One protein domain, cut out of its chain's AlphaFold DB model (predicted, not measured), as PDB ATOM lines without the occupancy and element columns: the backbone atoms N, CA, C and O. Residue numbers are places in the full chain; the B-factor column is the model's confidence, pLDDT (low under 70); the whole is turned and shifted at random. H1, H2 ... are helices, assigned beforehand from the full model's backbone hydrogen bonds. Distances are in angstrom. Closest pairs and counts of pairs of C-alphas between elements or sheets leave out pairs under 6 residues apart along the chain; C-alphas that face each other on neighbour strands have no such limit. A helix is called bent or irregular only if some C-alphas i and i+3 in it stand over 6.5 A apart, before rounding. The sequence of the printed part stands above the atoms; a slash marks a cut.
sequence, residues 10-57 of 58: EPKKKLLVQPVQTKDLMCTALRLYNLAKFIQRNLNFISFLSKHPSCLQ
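Overview. This is residues 10 to 57 of the 58 residues of an uncharacterized protein of Arundo donax (UniProt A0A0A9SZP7). The long helix H3 stands free as an arm, with the short helix H4 turned off its far end; beyond the other end of H3 the printed part folds back on itself, H1 and the one-turn helix H2 being joined by a loop, residues 23 to 27. There is no common core, and the arm makes much of the length. The printed part has 48 residues with four named helices, in the order H1, H2, H3, H4, and no named strand; the class is all helix. It is extended, with a radius of gyration of the C-alphas of 16.0 A, and spans 45 by 22 by 12 A.

Along the chain. H1, residues 10 to 22, begins with C-alpha 10 at (40.710, 30.145, -52.805) and is 19.0 A long. It is neither bent nor irregular, but only just: C-alphas 15 and 18 are 6.3 A apart. H2 is residues 28 to 31. H3, residues 35 to 51, runs 24.5 A from C-alpha 35 at (40.508, 25.026, -31.981). H4, residues 53 to 56, ends with C-alpha 56 at (62.731, 16.202, -41.352).

Arrangement. H1, with residues 15 to 16 alone, only just touches H2, with 3 pairs of C-alphas within 8 A; the closest are those of Leu 15 and Ala 29, 6.8 A apart. H2 and H3 are apart. H3 and H4 are close but not clearly touching, the closest C-alphas being those of Leu 49 and Cys 55, 6.7 A apart. H1 is apart from H3 and H4. In H3 every O i to N i+4 pair is within hydrogen-bond range, in H1 6 of 9; H2 and H4 are too short for such a pair.

Size, cuts and confidence. The two C-alphas farthest apart, those of Thr 22 and Ser 54, are 45.8 A apart. The printed part has no cut, and its three links are tight. Residues 21 to 26 and 31 to 57 stand free. Confidence is under 70 at residues 10 to 16, 25 to 26, 28 to 32 and 56 to 57.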
ATOM      1  N   GLU A  10      41.792  29.213 -52.452       67.69
ATOM      2  CA  GLU A  10      40.710  30.145 -52.805       67.69
ATOM      3  C   GLU A  10      39.363  29.844 -52.123       67.69
ATOM      4  O   GLU A  10      38.755  30.784 -51.594       67.69
ATOM      5  N   PRO A  11      38.892  28.580 -52.053       66.38
ATOM      6  CA  PRO A  11      37.590  28.277 -51.463       66.38
ATOM      7  C   PRO A  11      37.534  28.637 -49.975       66.38
ATOM      8  O   PRO A  11      36.556  29.211 -49.498       66.38
ATOM      9  N   LYS A  12      38.619  28.365 -49.238       66.31
ATOM     10  CA  LYS A  12      38.725  28.676 -47.805       66.31
ATOM     11  C   LYS A  12      38.879  30.172 -47.555       66.31
ATOM     12  O   LYS A  12      38.361  30.675 -46.563       66.31
ATOM     13  N   LYS A  13      39.555  30.889 -48.458       68.19
ATOM     14  CA  LYS A  13      39.721  32.342 -48.359       68.19
ATOM     15  C   LYS A  13      38.375  33.060 -48.501       68.19
ATOM     16  O   LYS A  13      38.050  33.886 -47.655       68.19
ATOM     17  N   LYS A  14      37.554  32.693 -49.494       66.94
ATOM     18  CA  LYS A  14      36.208  33.277 -49.683       66.94
ATOM     19  C   LYS A  14      35.284  33.019 -48.484       66.94
ATOM     20  O   LYS A  14      34.588  33.935 -48.056       66.94
ATOM     21  N   LEU A  15      35.356  31.823 -47.891       68.50
ATOM     22  CA  LEU A  15      34.601  31.445 -46.687       68.50
ATOM     23  C   LEU A  15      34.944  32.276 -45.437       68.50
ATOM     24  O   LEU A  15      34.106  32.393 -44.549       68.50
ATOM     25  N   LEU A  16      36.153  32.840 -45.352       68.88
ATOM     26  CA  LEU A  16      36.605  33.627 -44.197       68.88
ATOM     27  C   LEU A  16      36.503  35.143 -44.410       68.88
ATOM     28  O   LEU A  16      36.410  35.884 -43.436       68.88
ATOM     29  N   VAL A  17      36.487  35.622 -45.659       73.19
ATOM     30  CA  VAL A  17      36.374  37.061 -45.963       73.19
ATOM     31  C   VAL A  17      34.981  37.598 -45.628       73.19
ATOM     32  O   VAL A  17      34.872  38.652 -45.003       73.19
ATOM     33  N   GLN A  18      33.924  36.866 -45.992       70.19
ATOM     34  CA  GLN A  18      32.539  37.289 -45.749       70.19
ATOM     35  C   GLN A  18      32.236  37.536 -44.257       70.19
ATOM     36  O   GLN A  18      31.788  38.632 -43.932       70.19
ATOM     37  N   PRO A  19      32.526  36.597 -43.335       71.44
ATOM     38  CA  PRO A  19      32.186  36.752 -41.916       71.44
ATOM     39  C   PRO A  19      32.930  37.895 -41.225       71.44
ATOM     40  O   PRO A  19      32.392  38.549 -40.334       71.44
ATOM     41  N   VAL A  20      34.171  38.156 -41.649       76.06
ATOM     42  CA  VAL A  20      34.990  39.254 -41.120       76.06
ATOM     43  C   VAL A  20      34.422  40.607 -41.549       76.06
ATOM     44  O   VAL A  20      34.364  41.530 -40.739       76.06
ATOM     45  N   GLN A  21      33.954  40.725 -42.795       77.31
ATOM     46  CA  GLN A  21      33.321  41.949 -43.298       77.31
ATOM     47  C   GLN A  21      31.948  42.197 -42.666       77.31
ATOM     48  O   GLN A  21      31.618  43.338 -42.346       77.31
ATOM     49  N   THR A  22      31.158  41.141 -42.449       80.19
ATOM     50  CA  THR A  22      29.811  41.245 -41.867       80.19
ATOM     51  C   THR A  22      29.801  41.287 -40.338       80.19
ATOM     52  O   THR A  22      28.741  41.495 -39.752       80.19
ATOM     53  N   LYS A  23      30.962  41.113 -39.683       76.88
ATOM     54  CA  LYS A  23      31.103  40.970 -38.220       76.88
ATOM     55  C   LYS A  23      30.197  39.874 -37.642       76.88
ATOM     56  O   LYS A  23      29.757  39.960 -36.495       76.88
ATOM     57  N   ASP A  24      29.922  38.841 -38.432       77.94
ATOM     58  CA  ASP A  24      29.059  37.741 -38.022       77.94
ATOM     59  C   ASP A  24      29.832  36.750 -37.140       77.94
ATOM     60  O   ASP A  24      30.458  35.796 -37.610       77.94
ATOM     61  N   LEU A  25      29.764  36.985 -35.828       66.88
ATOM     62  CA  LEU A  25      30.339  36.115 -34.798       66.88
ATOM     63  C   LEU A  25      29.691  34.721 -34.757       66.88
ATOM     64  O   LEU A  25      30.279  33.788 -34.208       66.88
ATOM     65  N   MET A  26      28.490  34.561 -35.321       69.50
ATOM     66  CA  MET A  26      27.763  33.292 -35.359       69.50
ATOM     67  C   MET A  26      28.007  32.507 -36.645       69.50
ATOM     68  O   MET A  26      27.460  31.408 -36.787       69.50
ATOM     69  N   CYS A  27      28.849  33.021 -37.547       70.75
ATOM     70  CA  CYS A  27      29.107  32.387 -38.823       70.75
ATOM     71  C   CYS A  27      29.501  30.915 -38.653       70.75
ATOM     72  O   CYS A  27      30.449  30.557 -37.944       70.75
ATOM     73  N   THR A  28      28.791  30.053 -39.375       66.94
ATOM     74  CA  THR A  28      28.987  28.604 -39.375       66.94
ATOM     75  C   THR A  28      30.438  28.220 -39.677       66.94
ATOM     76  O   THR A  28      30.953  27.291 -39.064       66.94
ATOM     77  N   ALA A  29      31.143  28.959 -40.543       65.94
ATOM     78  CA  ALA A  29      32.554  28.703 -40.852       65.94
ATOM     79  C   ALA A  29      33.481  28.897 -39.637       65.94
ATOM     80  O   ALA A  29      34.403  28.103 -39.442       65.94
ATOM     81  N   LEU A  30      33.209  29.900 -38.793       65.62
ATOM     82  CA  LEU A  30      33.938  30.130 -37.542       65.62
ATOM     83  C   LEU A  30      33.550  29.098 -36.474       65.62
ATOM     84  O   LEU A  30      34.421  28.580 -35.780       65.62
ATOM     85  N   ARG A  31      32.267  28.718 -36.395       65.62
ATOM     86  CA  ARG A  31      31.782  27.668 -35.475       65.62
ATOM     87  C   ARG A  31      32.330  26.274 -35.791       65.62
ATOM     88  O   ARG A  31      32.590  25.490 -34.881       65.62
ATOM     89  N   LEU A  32      32.504  25.950 -37.071       68.44
ATOM     90  CA  LEU A  32      33.070  24.672 -37.512       68.44
ATOM     91  C   LEU A  32      34.578  24.573 -37.224       68.44
ATOM     92  O   LEU A  32      35.139  23.472 -37.227       68.44
ATOM     93  N   TYR A  33      35.239  25.702 -36.950       71.31
ATOM     94  CA  TYR A  33      36.653  25.753 -36.611       71.31
ATOM     95  C   TYR A  33      36.871  25.374 -35.141       71.31
ATOM     96  O   TYR A  33      36.908  26.203 -34.236       71.31
ATOM     97  N   ASN A  34      37.018  24.074 -34.884       80.25
ATOM     98  CA  ASN A  34      37.310  23.579 -33.545       80.25
ATOM     99  C   ASN A  34      38.809  23.734 -33.230       80.25
ATOM    100  O   ASN A  34      39.642  22.949 -33.700       80.25
ATOM    101  N   LEU A  35      39.138  24.731 -32.405       80.38
ATOM    102  CA  LEU A  35      40.508  25.026 -31.981       80.38
ATOM    103  C   LEU A  35      41.190  23.821 -31.311       80.38
ATOM    104  O   LEU A  35      42.345  23.530 -31.610       80.38
ATOM    105  N   ALA A  36      40.470  23.068 -30.475       83.75
ATOM    106  CA  ALA A  36      41.023  21.890 -29.810       83.75
ATOM    107  C   ALA A  36      41.433  20.805 -30.822       83.75
ATOM    108  O   ALA A  36      42.518  20.237 -30.713       83.75
ATOM    109  N   LYS A  37      40.630  20.571 -31.872       86.94
ATOM    110  CA  LYS A  37      41.005  19.646 -32.960       86.94
ATOM    111  C   LYS A  37      42.228  20.131 -33.741       86.94
ATOM    112  O   LYS A  37      43.035  19.305 -34.168       86.94
ATOM    113  N   PHE A  38      42.372  21.440 -33.944       86.62
ATOM    114  CA  PHE A  38      43.550  22.011 -34.601       86.62
ATOM    115  C   PHE A  38      44.816  21.806 -33.759       86.62
ATOM    116  O   PHE A  38      45.820  21.312 -34.271       86.62
ATOM    117  N   ILE A  39      44.749  22.104 -32.460       87.69
ATOM    118  CA  ILE A  39      45.854  21.881 -31.519       87.69
ATOM    119  C   ILE A  39      46.227  20.394 -31.481       87.69
ATOM    120  O   ILE A  39      47.397  20.059 -31.658       87.69
ATOM    121  N   GLN A  40      45.244  19.495 -31.364       91.62
ATOM    122  CA  GLN A  40      45.484  18.050 -31.344       91.62
ATOM    123  C   GLN A  40      46.217  17.557 -32.599       91.62
ATOM    124  O   GLN A  40      47.132  16.744 -32.500       91.62
ATOM    125  N   ARG A  41      45.846  18.052 -33.787       90.06
ATOM    126  CA  ARG A  41      46.529  17.689 -35.041       90.06
ATOM    127  C   ARG A  41      47.990  18.128 -35.046       90.06
ATOM    128  O   ARG A  41      48.840  17.344 -35.455       90.06
ATOM    129  N   ASN A  42      48.280  19.337 -34.567       90.75
ATOM    130  CA  ASN A  42      49.657  19.826 -34.471       90.75
ATOM    131  C   ASN A  42      50.473  19.023 -33.456       90.75
ATOM    132  O   ASN A  42      51.592  18.627 -33.765       90.75
ATOM    133  N   LEU A  43      49.907  18.709 -32.289       92.75
ATOM    134  CA  LEU A  43      50.572  17.865 -31.293       92.75
ATOM    135  C   LEU A  43      50.858  16.460 -31.837       92.75
ATOM    136  O   LEU A  43      51.956  15.942 -31.648       92.75
ATOM    137  N   ASN A  44      49.913  15.870 -32.572       92.19
ATOM    138  CA  ASN A  44      50.114  14.576 -33.223       92.19
ATOM    139  C   ASN A  44      51.225  14.642 -34.282       92.19
ATOM    140  O   ASN A  44      52.040  13.727 -34.365       92.19
ATOM    141  N   PHE A  45      51.279  15.720 -35.067       89.38
ATOM    142  CA  PHE A  45      52.330  15.926 -36.064       89.38
ATOM    143  C   PHE A  45      53.709  16.111 -35.418       89.38
ATOM    144  O   PHE A  45      54.670  15.472 -35.836       89.38
ATOM    145  N   ILE A  46      53.800  16.906 -34.349       88.81
ATOM    146  CA  ILE A  46      55.032  17.062 -33.563       88.81
ATOM    147  C   ILE A  46      55.460  15.707 -32.992       88.81
ATOM    148  O   ILE A  46      56.604  15.304 -33.175       88.81
ATOM    149  N   SER A  47      54.536  14.958 -32.379       92.38
ATOM    150  CA  SER A  47      54.828  13.623 -31.849       92.38
ATOM    151  C   SER A  47      55.299  12.651 -32.931       92.38
ATOM    152  O   SER A  47      56.149  11.808 -32.645       92.38
ATOM    153  N   PHE A  48      54.744  12.733 -34.140       89.94
ATOM    154  CA  PHE A  48      55.189  11.938 -35.279       89.94
ATOM    155  C   PHE A  48      56.630  12.290 -35.664       89.94
ATOM    156  O   PHE A  48      57.464  11.393 -35.774       89.94
ATOM    157  N   LEU A  49      56.954  13.580 -35.783       87.25
ATOM    158  CA  LEU A  49      58.309  14.035 -36.111       87.25
ATOM    159  C   LEU A  49      59.332  13.662 -35.032       87.25
ATOM    160  O   LEU A  49      60.451  13.280 -35.363       87.25
ATOM    161  N   SER A  50      58.951  13.704 -33.753       86.69
ATOM    162  CA  SER A  50      59.814  13.251 -32.655       86.69
ATOM    163  C   SER A  50      60.144  11.757 -32.736       86.69
ATOM    164  O   SER A  50      61.218  11.348 -32.307       86.69
ATOM    165  N   LYS A  51      59.234  10.937 -33.280       88.81
ATOM    166  CA  LYS A  51      59.437   9.488 -33.466       88.81
ATOM    167  C   LYS A  51      60.163   9.151 -34.768       88.81
ATOM    168  O   LYS A  51      60.829   8.123 -34.842       88.81
ATOM    169  N   HIS A  52      60.043  10.008 -35.778       83.94
ATOM    170  CA  HIS A  52      60.637   9.817 -37.098       83.94
ATOM    171  C   HIS A  52      61.429  11.065 -37.518       83.94
ATOM    172  O   HIS A  52      61.026  11.773 -38.444       83.94
ATOM    173  N   PRO A  53      62.571  11.350 -36.862       78.31
ATOM    174  CA  PRO A  53      63.371  12.540 -37.157       78.31
ATOM    175  C   PRO A  53      63.935  12.538 -38.587       78.31
ATOM    176  O   PRO A  53      64.186  13.600 -39.149       78.31
ATOM    177  N   SER A  54      64.060  11.367 -39.220       83.06
ATOM    178  CA  SER A  54      64.431  11.234 -40.634       83.06
ATOM    179  C   SER A  54      63.416  11.867 -41.593       83.06
ATOM    180  O   SER A  54      63.798  12.283 -42.678       83.06
ATOM    181  N   CYS A  55      62.147  12.029 -41.200       71.69
ATOM    182  CA  CYS A  55      61.144  12.732 -42.009       71.69
ATOM    183  C   CYS A  55      61.390  14.249 -42.105       71.69
ATOM    184  O   CYS A  55      60.744  14.914 -42.917       71.69
ATOM    185  N   LEU A  56      62.291  14.803 -41.283       63.25
ATOM    186  CA  LEU A  56      62.731  16.202 -41.352       63.25
ATOM    187  C   LEU A  56      63.976  16.394 -42.225       63.25
ATOM    188  O   LEU A  56      64.299  17.528 -42.575       63.25
ATOM    189  N   GLN A  57      64.672  15.314 -42.576       58.75
ATOM    190  CA  GLN A  57      65.837  15.370 -43.447       58.75
ATOM    191  C   GLN A  57      65.362  15.277 -44.901       58.75
ATOM    192  O   GLN A  57      64.948  14.218 -45.368       58.75
TER     193      GLN A  57